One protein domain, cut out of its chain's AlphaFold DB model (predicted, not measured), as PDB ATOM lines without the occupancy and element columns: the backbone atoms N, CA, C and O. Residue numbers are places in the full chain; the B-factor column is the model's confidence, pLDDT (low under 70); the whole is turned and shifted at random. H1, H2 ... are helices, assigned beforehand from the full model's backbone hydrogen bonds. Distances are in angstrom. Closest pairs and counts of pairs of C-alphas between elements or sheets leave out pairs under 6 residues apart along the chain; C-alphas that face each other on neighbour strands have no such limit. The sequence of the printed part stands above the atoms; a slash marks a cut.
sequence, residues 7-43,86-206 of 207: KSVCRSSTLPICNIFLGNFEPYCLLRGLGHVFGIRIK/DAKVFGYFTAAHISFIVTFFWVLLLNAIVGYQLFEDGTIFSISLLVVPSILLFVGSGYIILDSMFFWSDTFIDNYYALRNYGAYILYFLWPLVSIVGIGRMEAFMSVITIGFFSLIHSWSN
ATOM      1  N   LYS A   7     169.853 158.709 155.799       82.12
ATOM      2  CA  LYS A   7     169.724 159.309 157.137       82.12
ATOM      3  C   LYS A   7     170.633 158.674 158.191       82.12
ATOM      4  O   LYS A   7     171.172 159.390 159.023       82.12
ATOM      5  N   SER A   8     170.798 157.350 158.201       82.50
ATOM      6  CA  SER A   8     171.690 156.699 159.172       82.50
ATOM      7  C   SER A   8     173.162 156.890 158.814       82.50
ATOM      8  O   SER A   8     173.976 157.114 159.696       82.50
ATOM      9  N   VAL A   9     173.496 156.835 157.523       81.94
ATOM     10  CA  VAL A   9     174.884 156.881 157.043       81.94
ATOM     11  C   VAL A   9     175.459 158.288 157.161       81.94
ATOM     12  O   VAL A   9     176.504 158.474 157.776       81.94
ATOM     13  N   CYS A  10     174.747 159.293 156.647       80.44
ATOM     14  CA  CYS A  10     175.208 160.682 156.663       80.44
ATOM     15  C   CYS A  10     175.212 161.310 158.051       80.44
ATOM     16  O   CYS A  10     175.883 162.312 158.282       80.44
ATOM     17  N   ARG A  11     174.476 160.717 158.991       78.06
ATOM     18  CA  ARG A  11     174.491 161.156 160.380       78.06
ATOM     19  C   ARG A  11     175.716 160.576 161.116       78.06
ATOM     20  O   ARG A  11     176.270 161.292 161.947       78.06
ATOM     21  N   SER A  12     176.182 159.368 160.751       75.62
ATOM     22  CA  SER A  12     177.366 158.675 161.313       75.62
ATOM     23  C   SER A  12     178.700 158.995 160.688       75.62
ATOM     24  O   SER A  12     179.727 158.794 161.336       75.62
ATOM     25  N   SER A  13     178.733 159.424 159.437       71.56
ATOM     26  CA  SER A  13     179.989 159.530 158.714       71.56
ATOM     27  C   SER A  13     179.904 160.602 157.637       71.56
ATOM     28  O   SER A  13     178.864 160.808 157.013       71.56
ATOM     29  N   THR A  14     181.020 161.287 157.402       72.44
ATOM     30  CA  THR A  14     181.138 162.367 156.416       72.44
ATOM     31  C   THR A  14     181.483 161.805 155.037       72.44
ATOM     32  O   THR A  14     182.566 162.052 154.510       72.44
ATOM     33  N   LEU A  15     180.592 160.989 154.467       76.88
ATOM     34  CA  LEU A  15     180.810 160.434 153.128       76.88
ATOM     35  C   LEU A  15     180.576 161.518 152.062       76.88
ATOM     36  O   LEU A  15     179.644 162.310 152.211       76.88
ATOM     37  N   PRO A  16     181.322 161.510 150.938       77.31
ATOM     38  CA  PRO A  16     181.116 162.457 149.837       77.31
ATOM     39  C   PRO A  16     179.677 162.476 149.306       77.31
ATOM     40  O   PRO A  16     179.172 163.528 148.936       77.31
ATOM     41  N   ILE A  17     178.977 161.336 149.336       79.69
ATOM     42  CA  ILE A  17     177.569 161.219 148.922       79.69
ATOM     43  C   ILE A  17     176.624 162.112 149.744       79.69
ATOM     44  O   ILE A  17     175.585 162.548 149.258       79.69
ATOM     45  N   CYS A  18     176.995 162.437 150.984       79.38
ATOM     46  CA  CYS A  18     176.201 163.277 151.873       79.38
ATOM     47  C   CYS A  18     176.249 164.758 151.491       79.38
ATOM     48  O   CYS A  18     175.364 165.517 151.881       79.38
ATOM     49  N   ASN A  19     177.233 165.164 150.683       77.50
ATOM     50  CA  ASN A  19     177.333 166.526 150.168       77.50
ATOM     51  C   ASN A  19     176.157 166.896 149.258       77.50
ATOM     52  O   ASN A  19     175.898 168.076 149.070       77.50
ATOM     53  N   ILE A  20     175.418 165.916 148.728       77.94
ATOM     54  CA  ILE A  20     174.232 166.147 147.892       77.94
ATOM     55  C   ILE A  20     173.094 166.798 148.695       77.94
ATOM     56  O   ILE A  20     172.286 167.534 148.146       77.94
ATOM     57  N   PHE A  21     173.061 166.598 150.015       76.06
ATOM     58  CA  PHE A  21     171.976 167.061 150.883       76.06
ATOM     59  C   PHE A  21     172.343 168.299 151.726       76.06
ATOM     60  O   PHE A  21     171.890 168.409 152.869       76.06
ATOM     61  N   LEU A  22     173.192 169.196 151.197       64.50
ATOM     62  CA  LEU A  22     173.701 170.408 151.871       64.50
ATOM     63  C   LEU A  22     172.628 171.091 152.744       64.50
ATOM     64  O   LEU A  22     171.707 171.693 152.214       64.50
ATOM     65  N   GLY A  23     172.770 171.020 154.075       59.16
ATOM     66  CA  GLY A  23     171.945 171.779 155.030       59.16
ATOM     67  C   GLY A  23     170.843 171.013 155.777       59.16
ATOM     68  O   GLY A  23     170.338 171.538 156.762       59.16
ATOM     69  N   ASN A  24     170.506 169.775 155.400       57.06
ATOM     70  CA  ASN A  24     169.342 169.067 155.973       57.06
ATOM     71  C   ASN A  24     169.634 168.071 157.098       57.06
ATOM     72  O   ASN A  24     168.735 167.345 157.532       57.06
ATOM     73  N   PHE A  25     170.883 167.949 157.532       62.47
ATOM     74  CA  PHE A  25     171.248 166.947 158.522       62.47
ATOM     75  C   PHE A  25     172.245 167.492 159.534       62.47
ATOM     76  O   PHE A  25     173.291 168.032 159.184       62.47
ATOM     77  N   GLU A  26     171.916 167.307 160.809       58.00
ATOM     78  CA  GLU A  26     172.811 167.564 161.931       58.00
ATOM     79  C   GLU A  26     173.581 166.266 162.245       58.00
ATOM     80  O   GLU A  26     172.982 165.299 162.743       58.00
ATOM     81  N   PRO A  27     174.886 166.177 161.918       60.25
ATOM     82  CA  PRO A  27     175.695 165.018 162.288       60.25
ATOM     83  C   PRO A  27     175.866 164.965 163.815       60.25
ATOM     84  O   PRO A  27     176.037 166.003 164.451       60.25
ATOM     85  N   TYR A  28     175.853 163.767 164.422       52.69
ATOM     86  CA  TYR A  28     175.989 163.644 165.891       52.69
ATOM     87  C   TYR A  28     177.370 164.072 166.398       52.69
ATOM     88  O   TYR A  28     177.498 164.545 167.522       52.69
ATOM     89  N   CYS A  29     178.392 163.927 165.554       53.47
ATOM     90  CA  CYS A  29     179.731 164.446 165.788       53.47
ATOM     91  C   CYS A  29     180.031 165.515 164.742       53.47
ATOM     92  O   CYS A  29     180.473 165.227 163.630       53.47
ATOM     93  N   LEU A  30     179.809 166.775 165.105       54.00
ATOM     94  CA  LEU A  30     180.424 167.885 164.395       54.00
ATOM     95  C   LEU A  30     181.910 167.891 164.766       54.00
ATOM     96  O   LEU A  30     182.263 168.279 165.878       54.00
ATOM     97  N   LEU A  31     182.782 167.510 163.829       44.97
ATOM     98  CA  LEU A  31     184.199 167.879 163.870       44.97
ATOM     99  C   LEU A  31     184.286 169.410 163.768       44.97
ATOM    100  O   LEU A  31     184.488 169.993 162.701       44.97
ATOM    101  N   ARG A  32     184.059 170.092 164.895       47.16
ATOM    102  CA  ARG A  32     184.492 171.470 165.087       47.16
ATOM    103  C   ARG A  32     186.014 171.390 165.146       47.16
ATOM    104  O   ARG A  32     186.565 170.989 166.164       47.16
ATOM    105  N   GLY A  33     186.673 171.687 164.025       45.38
ATOM    106  CA  GLY A  33     188.125 171.862 163.996       45.38
ATOM    107  C   GLY A  33     188.576 172.825 165.099       45.38
ATOM    108  O   GLY A  33     187.778 173.648 165.562       45.38
ATOM    109  N   LEU A  34     189.836 172.698 165.526       41.44
ATOM    110  CA  LEU A  34     190.457 173.602 166.497       41.44
ATOM    111  C   LEU A  34     190.165 175.060 166.114       41.44
ATOM    112  O   LEU A  34     190.327 175.468 164.963       41.44
ATOM    113  N   GLY A  35     189.625 175.803 167.078       40.97
ATOM    114  CA  GLY A  35     189.105 177.144 166.869       40.97
ATOM    115  C   GLY A  35     190.163 178.133 166.377       40.97
ATOM    116  O   GLY A  35     191.306 178.101 166.812       40.97
ATOM    117  N   HIS A  36     189.707 179.013 165.480       44.09
ATOM    118  CA  HIS A  36     190.170 180.379 165.218       44.09
ATOM    119  C   HIS A  36     191.665 180.668 165.458       44.09
ATOM    120  O   HIS A  36     192.058 181.170 166.506       44.09
ATOM    121  N   VAL A  37     192.481 180.470 164.423       44.75
ATOM    122  CA  VAL A  37     193.803 181.098 164.326       44.75
ATOM    123  C   VAL A  37     193.819 181.878 163.003       44.75
ATOM    124  O   VAL A  37     193.689 181.289 161.936       44.75
ATOM    125  N   PHE A  38     193.867 183.215 163.092       46.31
ATOM    126  CA  PHE A  38     193.883 184.187 161.974       46.31
ATOM    127  C   PHE A  38     192.630 184.308 161.081       46.31
ATOM    128  O   PHE A  38     192.745 184.576 159.890       46.31
ATOM    129  N   GLY A  39     191.415 184.154 161.622       50.03
ATOM    130  CA  GLY A  39     190.178 184.506 160.893       50.03
ATOM    131  C   GLY A  39     189.798 183.580 159.726       50.03
ATOM    132  O   GLY A  39     188.765 183.787 159.095       50.03
ATOM    133  N   ILE A  40     190.578 182.525 159.471       48.09
ATOM    134  CA  ILE A  40     190.301 181.508 158.451       48.09
ATOM    135  C   ILE A  40     189.959 180.193 159.158       48.09
ATOM    136  O   ILE A  40     190.680 179.719 160.036       48.09
ATOM    137  N   ARG A  41     188.816 179.594 158.808       48.59
ATOM    138  CA  ARG A  41     188.318 178.365 159.438       48.59
ATOM    139  C   ARG A  41     188.933 177.131 158.775       48.59
ATOM    140  O   ARG A  41     188.367 176.594 157.830       48.59
ATOM    141  N   ILE A  42     190.061 176.657 159.299       46.84
ATOM    142  CA  ILE A  42     190.718 175.441 158.804       46.84
ATOM    143  C   ILE A  42     190.009 174.210 159.396       46.84
ATOM    144  O   ILE A  42     190.032 173.984 160.606       46.84
ATOM    145  N   LYS A  43     189.325 173.421 158.558       49.06
ATOM    146  CA  LYS A  43     188.749 172.124 158.953       49.06
ATOM    147  C   LYS A  43     189.793 171.015 158.754       49.06
ATOM    148  O   LYS A  43     190.419 170.959 157.708       49.06
ATOM    149  N   ASP A  86     182.849 178.102 147.124       62.62
ATOM    150  CA  ASP A  86     181.697 178.060 146.225       62.62
ATOM    151  C   ASP A  86     180.968 176.712 146.260       62.62
ATOM    152  O   ASP A  86     181.465 175.685 145.784       62.62
ATOM    153  N   ALA A  87     179.720 176.739 146.734       65.75
ATOM    154  CA  ALA A  87     178.844 175.566 146.801       65.75
ATOM    155  C   ALA A  87     178.631 174.889 145.431       65.75
ATOM    156  O   ALA A  87     178.491 173.670 145.354       65.75
ATOM    157  N   LYS A  88     178.668 175.663 144.336       69.75
ATOM    158  CA  LYS A  88     178.530 175.137 142.968       69.75
ATOM    159  C   LYS A  88     179.730 174.284 142.555       69.75
ATOM    160  O   LYS A  88     179.551 173.178 142.056       69.75
ATOM    161  N   VAL A  89     180.947 174.774 142.793       69.69
ATOM    162  CA  VAL A  89     182.191 174.067 142.440       69.69
ATOM    163  C   VAL A  89     182.318 172.781 143.257       69.69
ATOM    164  O   VAL A  89     182.671 171.730 142.725       69.69
ATOM    165  N   PHE A  90     181.932 172.840 144.531       70.62
ATOM    166  CA  PHE A  90     181.850 171.670 145.396       70.62
ATOM    167  C   PHE A  90     180.857 170.608 144.889       70.62
ATOM    168  O   PHE A  90     181.119 169.404 144.996       70.62
ATOM    169  N   GLY A  91     179.745 171.046 144.287       72.25
ATOM    170  CA  GLY A  91     178.764 170.172 143.648       72.25
ATOM    171  C   GLY A  91     179.318 169.414 142.446       72.25
ATOM    172  O   GLY A  91     179.279 168.183 142.421       72.25
ATOM    173  N   TYR A  92     179.934 170.130 141.500       75.81
ATOM    174  CA  TYR A  92     180.577 169.512 140.334       75.81
ATOM    175  C   TYR A  92     181.632 168.486 140.719       75.81
ATOM    176  O   TYR A  92     181.729 167.416 140.116       75.81
ATOM    177  N   PHE A  93     182.393 168.793 141.761       75.75
ATOM    178  CA  PHE A  93     183.393 167.876 142.256       75.75
ATOM    179  C   PHE A  93     182.764 166.615 142.844       75.75
ATOM    180  O   PHE A  93     183.149 165.503 142.486       75.75
ATOM    181  N   THR A  94     181.794 166.770 143.746       79.00
ATOM    182  CA  THR A  94     181.115 165.633 144.379       79.00
ATOM    183  C   THR A  94     180.542 164.688 143.322       79.00
ATOM    184  O   THR A  94     180.741 163.474 143.420       79.00
ATOM    185  N   ALA A  95     179.915 165.242 142.280       83.38
ATOM    186  CA  ALA A  95     179.435 164.474 141.140       83.38
ATOM    187  C   ALA A  95     180.565 163.709 140.440       83.38
ATOM    188  O   ALA A  95     180.494 162.487 140.351       83.38
ATOM    189  N   ALA A  96     181.646 164.392 140.045       83.44
ATOM    190  CA  ALA A  96     182.793 163.751 139.403       83.44
ATOM    191  C   ALA A  96     183.390 162.626 140.265       83.44
ATOM    192  O   ALA A  96     183.686 161.545 139.763       83.44
ATOM    193  N   HIS A  97     183.528 162.844 141.575       83.19
ATOM    194  CA  HIS A  97     184.070 161.850 142.498       83.19
ATOM    195  C   HIS A  97     183.209 160.584 142.554       83.19
ATOM    196  O   HIS A  97     183.737 159.474 142.499       83.19
ATOM    197  N   ILE A  98     181.884 160.726 142.645       85.25
ATOM    198  CA  ILE A  98     180.968 159.579 142.650       85.25
ATOM    199  C   ILE A  98     180.990 158.869 141.291       85.25
ATOM    200  O   ILE A  98     181.027 157.642 141.256       85.25
ATOM    201  N   SER A  99     181.066 159.612 140.188       86.69
ATOM    202  CA  SER A  99     181.206 159.033 138.850       86.69
ATOM    203  C   SER A  99     182.478 158.217 138.684       86.69
ATOM    204  O   SER A  99     182.431 157.117 138.138       86.69
ATOM    205  N   PHE A 100     183.604 158.698 139.216       85.69
ATOM    206  CA  PHE A 100     184.841 157.921 139.226       85.69
ATOM    207  C   PHE A 100     184.693 156.622 140.008       85.69
ATOM    208  O   PHE A 100     185.204 155.608 139.549       85.69
ATOM    209  N   ILE A 101     183.973 156.613 141.136       88.19
ATOM    210  CA  ILE A 101     183.701 155.378 141.885       88.19
ATOM    211  C   ILE A 101     182.921 154.386 141.009       88.19
ATOM    212  O   ILE A 101     183.343 153.242 140.861       88.19
ATOM    213  N   VAL A 102     181.818 154.819 140.391       92.62
ATOM    214  CA  VAL A 102     180.968 153.957 139.547       92.62
ATOM    215  C   VAL A 102     181.763 153.361 138.382       92.62
ATOM    216  O   VAL A 102     181.742 152.146 138.169       92.62
ATOM    217  N   THR A 103     182.494 154.204 137.652       91.00
ATOM    218  CA  THR A 103     183.310 153.782 136.509       91.00
ATOM    219  C   THR A 103     184.479 152.901 136.939       91.00
ATOM    220  O   THR A 103     184.779 151.916 136.270       91.00
ATOM    221  N   PHE A 104     185.111 153.186 138.078       90.50
ATOM    222  CA  PHE A 104     186.198 152.370 138.619       90.50
ATOM    223  C   PHE A 104     185.749 150.929 138.890       90.50
ATOM    224  O   PHE A 104     186.438 149.991 138.498       90.50
ATOM    225  N   PHE A 105     184.566 150.737 139.480       92.38
ATOM    226  CA  PHE A 105     184.019 149.398 139.724       92.38
ATOM    227  C   PHE A 105     183.613 148.651 138.448       92.38
ATOM    228  O   PHE A 105     183.651 147.421 138.436       92.38
ATOM    229  N   TRP A 106     183.262 149.357 137.370       93.81
ATOM    230  CA  TRP A 106     183.081 148.736 136.054       93.81
ATOM    231  C   TRP A 106     184.414 148.276 135.464       93.81
ATOM    232  O   TRP A 106     184.552 147.121 135.075       93.81
ATOM    233  N   VAL A 107     185.416 149.158 135.454       90.38
ATOM    234  CA  VAL A 107     186.756 148.844 134.940       90.38
ATOM    235  C   VAL A 107     187.377 147.675 135.703       90.38
ATOM    236  O   VAL A 107     187.934 146.780 135.079       90.38
ATOM    237  N   LEU A 108     187.238 147.630 137.033       91.56
ATOM    238  CA  LEU A 108     187.688 146.491 137.837       91.56
ATOM    239  C   LEU A 108     186.987 145.187 137.448       91.56
ATOM    240  O   LEU A 108     187.652 144.167 137.285       91.56
ATOM    241  N   LEU A 109     185.662 145.220 137.286       91.94
ATOM    242  CA  LEU A 109     184.888 144.039 136.906       91.94
ATOM    243  C   LEU A 109     185.315 143.519 135.528       91.94
ATOM    244  O   LEU A 109     185.524 142.323 135.361       91.94
ATOM    245  N   LEU A 110     185.485 144.412 134.553       91.12
ATOM    246  CA  LEU A 110     185.880 144.039 133.195       91.12
ATOM    247  C   LEU A 110     187.329 143.557 133.137       91.12
ATOM    248  O   LEU A 110     187.597 142.566 132.468       91.12
ATOM    249  N   ASN A 111     188.237 144.179 133.891       88.81
ATOM    250  CA  ASN A 111     189.609 143.692 134.025       88.81
ATOM    251  C   ASN A 111     189.662 142.283 134.622       88.81
ATOM    252  O   ASN A 111     190.468 141.477 134.172       88.81
ATOM    253  N   ALA A 112     188.800 141.967 135.594       89.38
ATOM    254  CA  ALA A 112     188.699 140.604 136.106       89.38
ATOM    255  C   ALA A 112     188.236 139.643 135.002       89.38
ATOM    256  O   ALA A 112     188.896 138.641 134.758       89.38
ATOM    257  N   ILE A 113     187.161 139.969 134.276       90.69
ATOM    258  CA  ILE A 113     186.628 139.115 133.199       90.69
ATOM    259  C   ILE A 113     187.682 138.831 132.116       90.69
ATOM    260  O   ILE A 113     187.850 137.685 131.702       90.69
ATOM    261  N   VAL A 114     188.388 139.872 131.676       90.00
ATOM    262  CA  VAL A 114     189.468 139.798 130.683       90.00
ATOM    263  C   VAL A 114     190.643 138.979 131.237       90.00
ATOM    264  O   VAL A 114     191.086 138.036 130.599       90.00
ATOM    265  N   GLY A 115     191.041 139.203 132.495       85.75
ATOM    266  CA  GLY A 115     192.091 138.424 133.164       85.75
ATOM    267  C   GLY A 115     191.779 136.932 133.347       85.75
ATOM    268  O   GLY A 115     192.701 136.123 133.424       85.75
ATOM    269  N   TYR A 116     190.499 136.546 133.367       86.88
ATOM    270  CA  TYR A 116     190.062 135.143 133.340       86.88
ATOM    271  C   TYR A 116     189.987 134.546 131.935       86.88
ATOM    272  O   TYR A 116     189.528 133.414 131.784       86.88
ATOM    273  N   GLN A 117     190.409 135.295 130.915       85.81
ATOM    274  CA  GLN A 117     190.350 134.906 129.509       85.81
ATOM    275  C   GLN A 117     188.929 134.526 129.057       85.81
ATOM    276  O   GLN A 117     188.750 133.792 128.088       85.81
ATOM    277  N   LEU A 118     187.893 135.030 129.748       84.44
ATOM    278  CA  LEU A 118     186.496 134.869 129.323       84.44
ATOM    279  C   LEU A 118     186.226 135.649 128.031       84.44
ATOM    280  O   LEU A 118     185.344 135.289 127.254       84.44
ATOM    281  N   PHE A 119     187.001 136.711 127.816       87.00
ATOM    282  CA  PHE A 119     187.105 137.429 126.559       87.00
ATOM    283  C   PHE A 119     188.556 137.427 126.094       87.00
ATOM    284  O   PHE A 119     189.478 137.418 126.903       87.00
ATOM    285  N   GLU A 120     188.744 137.464 124.782       88.31
ATOM    286  CA  GLU A 120     190.064 137.528 124.167       88.31
ATOM    287  C   GLU A 120     190.741 138.875 124.483       88.31
ATOM    288  O   GLU A 120     190.241 139.952 124.118       88.31
ATOM    289  N   ASP A 121     191.891 138.806 125.155       82.69
ATOM    290  CA  ASP A 121     192.736 139.953 125.483       82.69
ATOM    291  C   ASP A 121     193.165 140.704 124.216       82.69
ATOM    292  O   ASP A 121     193.590 140.114 123.224       82.69
ATOM    293  N   GLY A 122     193.077 142.036 124.235       78.62
ATOM    294  CA  GLY A 122     193.552 142.878 123.128       78.62
ATOM    295  C   GLY A 122     192.636 142.934 121.899       78.62
ATOM    296  O   GLY A 122     192.961 143.632 120.938       78.62
ATOM    297  N   THR A 123     191.472 142.277 121.922       90.44
ATOM    298  CA  THR A 123     190.468 142.452 120.865       90.44
ATOM    299  C   THR A 123     189.834 143.841 120.907       90.44
ATOM    300  O   THR A 123     189.604 144.421 121.972       90.44
ATOM    301  N   ILE A 124     189.468 144.361 119.730       91.56
ATOM    302  CA  ILE A 124     188.701 145.614 119.607       91.56
ATOM    303  C   ILE A 124     187.401 145.521 120.419       91.56
ATOM    304  O   ILE A 124     186.986 146.502 121.033       91.56
ATOM    305  N   PHE A 125     186.793 144.333 120.471       89.19
ATOM    306  CA  PHE A 125     185.600 144.076 121.268       89.19
ATOM    307  C   PHE A 125     185.849 144.286 122.769       89.19
ATOM    308  O   PHE A 125     185.122 145.057 123.394       89.19
ATOM    309  N   SER A 126     186.905 143.683 123.328       88.12
ATOM    310  CA  SER A 126     187.279 143.840 124.741       88.12
ATOM    311  C   SER A 126     187.575 145.303 125.098       88.12
ATOM    312  O   SER A 126     187.034 145.845 126.064       88.12
ATOM    313  N   ILE A 127     188.337 146.002 124.248       87.81
ATOM    314  CA  ILE A 127     188.656 147.424 124.445       87.81
ATOM    315  C   ILE A 127     187.394 148.291 124.357       87.81
ATOM    316  O   ILE A 127     187.195 149.190 125.175       87.81
ATOM    317  N   SER A 128     186.507 148.021 123.398       90.19
ATOM    318  CA  SER A 128     185.255 148.767 123.244       90.19
ATOM    319  C   SER A 128     184.321 148.559 124.436       90.19
ATOM    320  O   SER A 128     183.708 149.519 124.905       90.19
ATOM    321  N   LEU A 129     184.228 147.330 124.953       91.06
ATOM    322  CA  LEU A 129     183.411 146.988 126.119       91.06
ATOM    323  C   LEU A 129     183.972 147.587 127.417       91.06
ATOM    324  O   LEU A 129     183.226 147.873 128.354       91.06
ATOM    325  N   LEU A 130     185.278 147.843 127.458       88.44
ATOM    326  CA  LEU A 130     185.892 148.618 128.521       88.44
ATOM    327  C   LEU A 130     185.556 150.110 128.377       88.44
ATOM    328  O   LEU A 130     185.022 150.710 129.307       88.44
ATOM    329  N   VAL A 131     185.846 150.720 127.225       87.31
ATOM    330  CA  VAL A 131     185.842 152.184 127.053       87.31
ATOM    331  C   VAL A 131     184.433 152.764 126.944       87.31
ATOM    332  O   VAL A 131     184.111 153.712 127.663       87.31
ATOM    333  N   VAL A 132     183.579 152.216 126.075       92.44
ATOM    334  CA  VAL A 132     182.263 152.811 125.780       92.44
ATOM    335  C   VAL A 132     181.363 152.830 127.022       92.44
ATOM    336  O   VAL A 132     180.888 153.908 127.390       92.44
ATOM    337  N   PRO A 133     181.174 151.710 127.746       92.69
ATOM    338  CA  PRO A 133     180.374 151.719 128.962       92.69
ATOM    339  C   PRO A 133     181.034 152.518 130.089       92.69
ATOM    340  O   PRO A 133     180.317 153.140 130.862       92.69
ATOM    341  N   SER A 134     182.369 152.589 130.163       87.06
ATOM    342  CA  SER A 134     183.046 153.434 131.161       87.06
ATOM    343  C   SER A 134     182.694 154.911 131.003       87.06
ATOM    344  O   SER A 134     182.420 155.582 131.999       87.06
ATOM    345  N   ILE A 135     182.670 155.409 129.762       86.38
ATOM    346  CA  ILE A 135     182.286 156.793 129.455       86.38
ATOM    347  C   ILE A 135     180.801 157.007 129.757       86.38
ATOM    348  O   ILE A 135     180.452 157.982 130.420       86.38
ATOM    349  N   LEU A 136     179.931 156.087 129.328       93.38
ATOM    350  CA  LEU A 136     178.490 156.178 129.586       93.38
ATOM    351  C   LEU A 136     178.171 156.161 131.083       93.38
ATOM    352  O   LEU A 136     177.381 156.976 131.550       93.38
ATOM    353  N   LEU A 137     178.813 155.279 131.849       92.69
ATOM    354  CA  LEU A 137     178.662 155.215 133.298       92.69
ATOM    355  C   LEU A 137     179.208 156.471 133.968       92.69
ATOM    356  O   LEU A 137     178.565 156.977 134.882       92.69
ATOM    357  N   PHE A 138     180.335 157.014 133.502       89.31
ATOM    358  CA  PHE A 138     180.907 158.240 134.056       89.31
ATOM    359  C   PHE A 138     179.969 159.435 133.849       89.31
ATOM    360  O   PHE A 138     179.579 160.098 134.808       89.31
ATOM    361  N   VAL A 139     179.552 159.677 132.603       89.62
ATOM    362  CA  VAL A 139     178.680 160.804 132.243       89.62
ATOM    363  C   VAL A 139     177.281 160.626 132.831       89.62
ATOM    364  O   VAL A 139     176.741 161.562 133.416       89.62
ATOM    365  N   GLY A 140     176.708 159.424 132.737       91.88
ATOM    366  CA  GLY A 140     175.365 159.123 133.233       91.88
ATOM    367  C   GLY A 140     175.260 159.227 134.752       91.88
ATOM    368  O   GLY A 140     174.359 159.889 135.265       91.88
ATOM    369  N   SER A 141     176.210 158.643 135.490       91.50
ATOM    370  CA  SER A 141     176.243 158.800 136.950       91.50
ATOM    371  C   SER A 141     176.493 160.251 137.356       91.50
ATOM    372  O   SER A 141     175.847 160.737 138.280       91.50
ATOM    373  N   GLY A 142     177.371 160.967 136.644       88.31
ATOM    374  CA  GLY A 142     177.667 162.371 136.928       88.31
ATOM    375  C   GLY A 142     176.440 163.248 136.752       88.31
ATOM    376  O   GLY A 142     176.126 164.045 137.632       88.31
ATOM    377  N   TYR A 143     175.695 163.033 135.668       89.75
ATOM    378  CA  TYR A 143     174.434 163.713 135.411       89.75
ATOM    379  C   TYR A 143     173.404 163.470 136.523       89.75
ATOM    380  O   TYR A 143     172.855 164.434 137.044       89.75
ATOM    381  N   ILE A 144     173.198 162.217 136.951       89.44
ATOM    382  CA  ILE A 144     172.243 161.884 138.026       89.44
ATOM    383  C   ILE A 144     172.598 162.612 139.328       89.44
ATOM    384  O   ILE A 144     171.716 163.141 140.009       89.44
ATOM    385  N   ILE A 145     173.885 162.660 139.688       87.00
ATOM    386  CA  ILE A 145     174.323 163.349 140.904       87.00
ATOM    387  C   ILE A 145     174.198 164.870 140.763       87.00
ATOM    388  O   ILE A 145     173.732 165.515 141.697       87.00
ATOM    389  N   LEU A 146     174.562 165.446 139.613       86.19
ATOM    390  CA  LEU A 146     174.416 166.884 139.361       86.19
ATOM    391  C   LEU A 146     172.955 167.323 139.399       86.19
ATOM    392  O   LEU A 146     172.643 168.307 140.066       86.19
ATOM    393  N   ASP A 147     172.070 166.571 138.747       86.25
ATOM    394  CA  ASP A 147     170.630 166.813 138.795       86.25
ATOM    395  C   ASP A 147     170.119 166.771 140.239       86.25
ATOM    396  O   ASP A 147     169.416 167.673 140.686       86.25
ATOM    397  N   SER A 148     170.593 165.790 141.014       83.06
ATOM    398  CA  SER A 148     170.243 165.650 142.428       83.06
ATOM    399  C   SER A 148     170.758 166.796 143.316       83.06
ATOM    400  O   SER A 148     170.222 167.013 144.399       83.06
ATOM    401  N   MET A 149     171.818 167.499 142.905       78.44
ATOM    402  CA  MET A 149     172.398 168.624 143.651       78.44
ATOM    403  C   MET A 149     171.804 169.975 143.245       78.44
ATOM    404  O   MET A 149     171.683 170.862 144.089       78.44
ATOM    405  N   PHE A 150     171.467 170.148 141.964       80.06
ATOM    406  CA  PHE A 150     170.971 171.409 141.406       80.06
ATOM    407  C   PHE A 150     169.456 171.447 141.185       80.06
ATOM    408  O   PHE A 150     168.950 172.507 140.825       80.06
ATOM    409  N   PHE A 151     168.744 170.346 141.451       75.44
ATOM    410  CA  PHE A 151     167.287 170.232 141.318       75.44
ATOM    411  C   PHE A 151     166.800 170.629 139.915       75.44
ATOM    412  O   PHE A 151     165.881 171.432 139.773       75.44
ATOM    413  N   TRP A 152     167.451 170.124 138.859       74.56
ATOM    414  CA  TRP A 152     167.073 170.479 137.485       74.56
ATOM    415  C   TRP A 152     165.816 169.751 137.000       74.56
ATOM    416  O   TRP A 152     165.026 170.362 136.284       74.56
ATOM    417  N   SER A 153     165.622 168.482 137.370       66.81
ATOM    418  CA  SER A 153     164.559 167.647 136.801       66.81
ATOM    419  C   SER A 153     163.552 167.080 137.811       66.81
ATOM    420  O   SER A 153     162.636 166.385 137.382       66.81
ATOM    421  N   ASP A 154     163.692 167.327 139.122       66.12
ATOM    422  CA  ASP A 154     162.842 166.801 140.222       66.12
ATOM    423  C   ASP A 154     162.584 165.270 140.217       66.12
ATOM    424  O   ASP A 154     161.872 164.735 141.063       66.12
ATOM    425  N   THR A 155     163.200 164.518 139.304       69.38
ATOM    426  CA  THR A 155     162.899 163.107 139.025       69.38
ATOM    427  C   THR A 155     163.536 162.141 140.015       69.38
ATOM    428  O   THR A 155     163.027 161.041 140.214       69.38
ATOM    429  N   PHE A 156     164.668 162.512 140.618       65.75
ATOM    430  CA  PHE A 156     165.463 161.608 141.462       65.75
ATOM    431  C   PHE A 156     165.371 161.918 142.962       65.75
ATOM    432  O   PHE A 156     165.908 161.166 143.784       65.75
ATOM    433  N   ILE A 157     164.687 163.005 143.332       63.00
ATOM    434  CA  ILE A 157     164.570 163.472 144.713       63.00
ATOM    435  C   ILE A 157     163.119 163.353 145.158       63.00
ATOM    436  O   ILE A 157     162.292 164.221 144.921       63.00
ATOM    437  N   ASP A 158     162.834 162.286 145.892       59.59
ATOM    438  CA  ASP A 158     161.506 162.059 146.459       59.59
ATOM    439  C   ASP A 158     161.168 163.037 147.589       59.59
ATOM    440  O   ASP A 158     160.027 163.454 147.752       59.59
ATOM    441  N   ASN A 159     162.133 163.279 148.481       61.12
ATOM    442  CA  ASN A 159     161.938 164.039 149.712       61.12
ATOM    443  C   ASN A 159     163.291 164.549 150.226       61.12
ATOM    444  O   ASN A 159     164.042 163.811 150.874       61.12
ATOM    445  N   TYR A 160     163.574 165.830 149.989       59.06
ATOM    446  CA  TYR A 160     164.805 166.503 150.416       59.06
ATOM    447  C   TYR A 160     165.038 166.389 151.939       59.06
ATOM    448  O   TYR A 160     166.137 166.045 152.383       59.06
ATOM    449  N   TYR A 161     163.978 166.531 152.744       59.47
ATOM    450  CA  TYR A 161     164.018 166.389 154.210       59.47
ATOM    451  C   TYR A 161     164.201 164.944 154.705       59.47
ATOM    452  O   TYR A 161     164.621 164.716 155.840       59.47
ATOM    453  N   ALA A 162     163.900 163.947 153.870       61.50
ATOM    454  CA  ALA A 162     164.054 162.537 154.224       61.50
ATOM    455  C   ALA A 162     165.438 161.970 153.860       61.50
ATOM    456  O   ALA A 162     165.681 160.784 154.119       61.50
ATOM    457  N   LEU A 163     166.334 162.791 153.284       74.69
ATOM    458  CA  LEU A 163     167.668 162.387 152.815       74.69
ATOM    459  C   LEU A 163     167.570 161.137 151.928       74.69
ATOM    460  O   LEU A 163     168.253 160.134 152.163       74.69
ATOM    461  N   ARG A 164     166.616 161.151 150.989       80.94
ATOM    462  CA  ARG A 164     166.242 159.985 150.189       80.94
ATOM    463  C   ARG A 164     166.511 160.238 148.713       80.94
ATOM    464  O   ARG A 164     165.965 161.180 148.149       80.94
ATOM    465  N   ASN A 165     167.330 159.381 148.112       85.69
ATOM    466  CA  ASN A 165     167.620 159.386 146.681       85.69
ATOM    467  C   ASN A 165     167.934 157.954 146.226       85.69
ATOM    468  O   ASN A 165     168.929 157.359 146.644       85.69
ATOM    469  N   TYR A 166     167.068 157.373 145.399       86.06
ATOM    470  CA  TYR A 166     167.220 155.978 144.978       86.06
ATOM    471  C   TYR A 166     168.333 155.796 143.945       86.06
ATOM    472  O   TYR A 166     169.091 154.834 144.042       86.06
ATOM    473  N   GLY A 167     168.476 156.734 143.004       87.50
ATOM    474  CA  GLY A 167     169.508 156.673 141.966       87.50
ATOM    475  C   GLY A 167     170.911 156.722 142.567       87.50
ATOM    476  O   GLY A 167     171.731 155.837 142.329       87.50
ATOM    477  N   ALA A 168     171.151 157.693 143.448       87.75
ATOM    478  CA  ALA A 168     172.405 157.826 144.179       87.75
ATOM    479  C   ALA A 168     172.699 156.594 145.057       87.75
ATOM    480  O   ALA A 168     173.850 156.180 145.174       87.75
ATOM    481  N   TYR A 169     171.670 155.972 145.647       89.62
ATOM    482  CA  TYR A 169     171.831 154.761 146.457       89.62
ATOM    483  C   TYR A 169     172.272 153.556 145.618       89.62
ATOM    484  O   TYR A 169     173.173 152.818 146.021       89.62
ATOM    485  N   ILE A 170     171.671 153.365 144.441       92.06
ATOM    486  CA  ILE A 170     172.037 152.280 143.527       92.06
ATOM    487  C   ILE A 170     173.479 152.465 143.046       92.06
ATOM    488  O   ILE A 170     174.277 151.538 143.149       92.06
ATOM    489  N   LEU A 171     173.826 153.669 142.587       91.88
ATOM    490  CA  LEU A 171     175.154 153.969 142.050       91.88
ATOM    491  C   LEU A 171     176.260 153.876 143.107       91.88
ATOM    492  O   LEU A 171     177.353 153.407 142.806       91.88
ATOM    493  N   TYR A 172     175.996 154.310 144.342       89.94
ATOM    494  CA  TYR A 172     177.023 154.383 145.383       89.94
ATOM    495  C   TYR A 172     177.169 153.100 146.210       89.94
ATOM    496  O   TYR A 172     178.269 152.790 146.654       89.94
ATOM    497  N   PHE A 173     176.085 152.350 146.441       91.25
ATOM    498  CA  PHE A 173     176.130 151.135 147.263       91.25
ATOM    499  C   PHE A 173     175.950 149.861 146.449       91.25
ATOM    500  O   PHE A 173     176.800 148.974 146.509       91.25
ATOM    501  N   LEU A 174     174.847 149.745 145.705       93.12
ATOM    502  CA  LEU A 174     174.503 148.482 145.045       93.12
ATOM    503  C   LEU A 174     175.462 148.149 143.909       93.12
ATOM    504  O   LEU A 174     175.905 147.012 143.816       93.12
ATOM    505  N   TRP A 175     175.799 149.127 143.074       94.56
ATOM    506  CA  TRP A 175     176.677 148.915 141.930       94.56
ATOM    507  C   TRP A 175     178.086 148.455 142.348       94.56
ATOM    508  O   TRP A 175     178.498 147.381 141.906       94.56
ATOM    509  N   PRO A 176     178.790 149.140 143.276       93.88
ATOM    510  CA  PRO A 176     180.041 148.636 143.837       93.88
ATOM    511  C   PRO A 176     179.927 147.241 144.444       93.88
ATOM    512  O   PRO A 176     180.794 146.400 144.223       93.88
ATOM    513  N   LEU A 177     178.848 146.973 145.186       94.62
ATOM    514  CA  LEU A 177     178.634 145.672 145.810       94.62
ATOM    515  C   LEU A 177     178.491 144.564 144.761       94.62
ATOM    516  O   LEU A 177     179.100 143.510 144.912       94.62
ATOM    517  N   VAL A 178     177.741 144.807 143.684       95.19
ATOM    518  CA  VAL A 178     177.594 143.860 142.571       95.19
ATOM    519  C   VAL A 178     178.940 143.601 141.894       95.19
ATOM    520  O   VAL A 178     179.288 142.439 141.693       95.19
ATOM    521  N   SER A 179     179.724 144.643 141.606       93.81
ATOM    522  CA  SER A 179     181.057 144.482 141.014       93.81
ATOM    523  C   SER A 179     181.997 143.677 141.913       93.81
ATOM    524  O   SER A 179     182.652 142.756 141.434       93.81
ATOM    525  N   ILE A 180     182.033 143.969 143.218       94.44
ATOM    526  CA  ILE A 180     182.874 143.245 144.184       94.44
ATOM    527  C   ILE A 180     182.460 141.774 144.271       94.44
ATOM    528  O   ILE A 180     183.315 140.894 144.235       94.44
ATOM    529  N   VAL A 181     181.159 141.488 144.358       95.50
ATOM    530  CA  VAL A 181     180.656 140.107 144.390       95.50
ATOM    531  C   VAL A 181     180.989 139.374 143.089       95.50
ATOM    532  O   VAL A 181     181.356 138.201 143.134       95.50
ATOM    533  N   GLY A 182     180.885 140.050 141.941       93.38
ATOM    534  CA  GLY A 182     181.264 139.501 140.642       93.38
ATOM    535  C   GLY A 182     182.735 139.090 140.598       93.38
ATOM    536  O   GLY A 182     183.032 137.935 140.303       93.38
ATOM    537  N   ILE A 183     183.634 140.002 140.973       92.75
ATOM    538  CA  ILE A 183     185.082 139.754 141.026       92.75
ATOM    539  C   ILE A 183     185.400 138.624 142.013       92.75
ATOM    540  O   ILE A 183     186.052 137.649 141.645       92.75
ATOM    541  N   GLY A 184     184.862 138.694 143.236       92.25
ATOM    542  CA  GLY A 184     185.120 137.696 144.276       92.25
ATOM    543  C   GLY A 184     184.650 136.288 143.899       92.25
ATOM    544  O   GLY A 184     185.290 135.305 144.267       92.25
ATOM    545  N   ARG A 185     183.566 136.154 143.119       91.69
ATOM    546  CA  ARG A 185     183.147 134.848 142.579       91.69
ATOM    547  C   ARG A 185     184.153 134.283 141.584       91.69
ATOM    548  O   ARG A 185     184.421 133.084 141.628       91.69
ATOM    549  N   MET A 186     184.682 135.116 140.694       89.25
ATOM    550  CA  MET A 186     185.650 134.673 139.693       89.25
ATOM    551  C   MET A 186     186.980 134.271 140.354       89.25
ATOM    552  O   MET A 186     187.527 133.214 140.047       89.25
ATOM    553  N   GLU A 187     187.433 135.039 141.347       88.44
ATOM    554  CA  GLU A 187     188.621 134.719 142.155       88.44
ATOM    555  C   GLU A 187     188.470 133.425 142.957       88.44
ATOM    556  O   GLU A 187     189.390 132.601 142.995       88.44
ATOM    557  N   ALA A 188     187.298 133.195 143.553       88.62
ATOM    558  CA  ALA A 188     187.024 131.952 144.265       88.62
ATOM    559  C   ALA A 188     187.055 130.739 143.321       88.62
ATOM    560  O   ALA A 188     187.632 129.706 143.661       88.62
ATOM    561  N   PHE A 189     186.478 130.867 142.123       88.94
ATOM    562  CA  PHE A 189     186.455 129.799 141.123       88.94
ATOM    563  C   PHE A 189     187.863 129.386 140.678       88.94
ATOM    564  O   PHE A 189     188.195 128.201 140.708       88.94
ATOM    565  N   MET A 190     188.714 130.355 140.335       85.75
ATOM    566  CA  MET A 190     190.104 130.088 139.953       85.75
ATOM    567  C   MET A 190     190.886 129.423 141.082       85.75
ATOM    568  O   MET A 190     191.558 128.419 140.860       85.75
ATOM    569  N   SER A 191     190.737 129.930 142.306       87.44
ATOM    570  CA  SER A 191     191.424 129.376 143.475       87.44
ATOM    571  C   SER A 191     191.094 127.893 143.685       87.44
ATOM    572  O   SER A 191     191.989 127.088 143.938       87.44
ATOM    573  N   VAL A 192     189.823 127.505 143.522       89.25
ATOM    574  CA  VAL A 192     189.386 126.100 143.627       89.25
ATOM    575  C   VAL A 192     190.012 125.233 142.531       89.25
ATOM    576  O   VAL A 192     190.493 124.138 142.829       89.25
ATOM    577  N   ILE A 193     190.055 125.717 141.285       85.50
ATOM    578  CA  ILE A 193     190.686 124.996 140.168       85.50
ATOM    579  C   ILE A 193     192.176 124.770 140.438       85.50
ATOM    580  O   ILE A 193     192.661 123.647 140.295       85.50
ATOM    581  N   THR A 194     192.902 125.807 140.859       85.56
ATOM    582  CA  THR A 194     194.344 125.717 141.124       85.56
ATOM    583  C   THR A 194     194.659 124.716 142.237       85.56
ATOM    584  O   THR A 194     195.569 123.898 142.088       85.56
ATOM    585  N   ILE A 195     193.891 124.725 143.333       88.25
ATOM    586  CA  ILE A 195     194.077 123.782 144.447       88.25
ATOM    587  C   ILE A 195     193.777 122.343 144.001       88.25
ATOM    588  O   ILE A 195     194.552 121.432 144.301       88.25
ATOM    589  N   GLY A 196     192.691 122.131 143.250       83.94
ATOM    590  CA  GLY A 196     192.341 120.811 142.717       83.94
ATOM    591  C   GLY A 196     193.426 120.246 141.794       83.94
ATOM    592  O   GLY A 196     193.811 119.084 141.925       83.94
ATOM    593  N   PHE A 197     193.980 121.081 140.915       83.88
ATOM    594  CA  PHE A 197     195.070 120.692 140.019       83.88
ATOM    595  C   PHE A 197     196.353 120.319 140.780       83.88
ATOM    596  O   PHE A 197     196.967 119.292 140.491       83.88
ATOM    597  N   PHE A 198     196.730 121.095 141.802       80.12
ATOM    598  CA  PHE A 198     197.899 120.793 142.635       80.12
ATOM    599  C   PHE A 198     197.739 119.477 143.413       80.12
ATOM    600  O   PHE A 198     198.676 118.681 143.495       80.12
ATOM    601  N   SER A 199     196.535 119.202 143.927       77.75
ATOM    602  CA  SER A 199     196.237 117.945 144.620       77.75
ATOM    603  C   SER A 199     196.346 116.726 143.697       77.75
ATOM    604  O   SER A 199     196.837 115.684 144.132       77.75
ATOM    605  N   LEU A 200     195.940 116.852 142.428       76.00
ATOM    606  CA  LEU A 200     196.107 115.795 141.428       76.00
ATOM    607  C   LEU A 200     197.586 115.548 141.112       76.00
ATOM    608  O   LEU A 200     198.017 114.400 141.134       76.00
ATOM    609  N   ILE A 201     198.385 116.596 140.894       77.75
ATOM    610  CA  ILE A 201     199.828 116.452 140.629       77.75
ATOM    611  C   ILE A 201     200.537 115.730 141.780       77.75
ATOM    612  O   ILE A 201     201.308 114.803 141.541       77.75
ATOM    613  N   HIS A 202     200.246 116.106 143.026       76.12
ATOM    614  CA  HIS A 202     200.833 115.447 144.194       76.12
ATOM    615  C   HIS A 202     200.402 113.972 144.317       76.12
ATOM    616  O   HIS A 202     201.164 113.142 144.806       76.12
ATOM    617  N   SER A 203     199.198 113.610 143.859       74.75
ATOM    618  CA  SER A 203     198.773 112.204 143.794       74.75
ATOM    619  C   SER A 203     199.517 111.416 142.714       74.75
ATOM    620  O   SER A 203     199.796 110.243 142.927       74.75
ATOM    621  N   TRP A 204     199.838 112.035 141.576       66.19
ATOM    622  CA  TRP A 204     200.590 111.395 140.492       66.19
ATOM    623  C   TRP A 204     202.088 111.279 140.785       66.19
ATOM    624  O   TRP A 204     202.718 110.366 140.273       66.19
ATOM    625  N   SER A 205     202.668 112.158 141.610       74.44
ATOM    626  CA  SER A 205     204.089 112.057 141.980       74.44
ATOM    627  C   SER A 205     204.384 111.017 143.068       74.44
ATOM    628  O   SER A 205     205.551 110.787 143.371       74.44
ATOM    629  N   ASN A 206     203.353 110.462 143.714       67.25
ATOM    630  CA  ASN A 206     203.471 109.440 144.763       67.25
ATOM    631  C   ASN A 206     203.109 108.024 144.262       67.25
ATOM    632  O   ASN A 206     202.975 107.110 145.076       67.25
TER     633      ASN A 206
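AT A GLANCE: This is residues 7 to 43 and 86 to 206 of the 207 residues of a protein of Pneumocystis jirovecii (strain SE8) (UniProt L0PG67). H3, H4 and H5 make an up-and-down bundle, each running against the one before; residues 191 to 206 stick out. Short H2 packs on H3 and H4. The printed part, 158 residues with five named helices, H1 to H5, is all helix and loose: radius of gyration of the C-alphas 22.0 A, spans 76, 37 and 33 A.

HOW THE PARTS SIT: H5, residues 166 to 204, touches H3, residues 87 to 115, with residues 171 to 186 alone, closest C-alphas Leu 109 and Ser 179, 5.6 A. H3 and H4, residues 124 to 150, form a hairpin. H2, residues 16 to 21, touches both; H1, residues 7 to 12, is apart from both. H3 has every O i to N i+4 pair within hydrogen-bond range; H2 has 0 of 2, but 3 of 3 O i to N i+3.

IN THESE COORDINATES: H5 is 55.9 A long, from C-alpha 166 at (167.220, 155.978, 144.978) to C-alpha 204 at (200.590, 111.395, 140.492).

THE WHOLE: Residues 44 to 85 are cut out, with C-alphas 43 and 86 15.7 A apart. The link H4 to H5 is long. Residues 22 to 43, for instance, have pLDDT under 70.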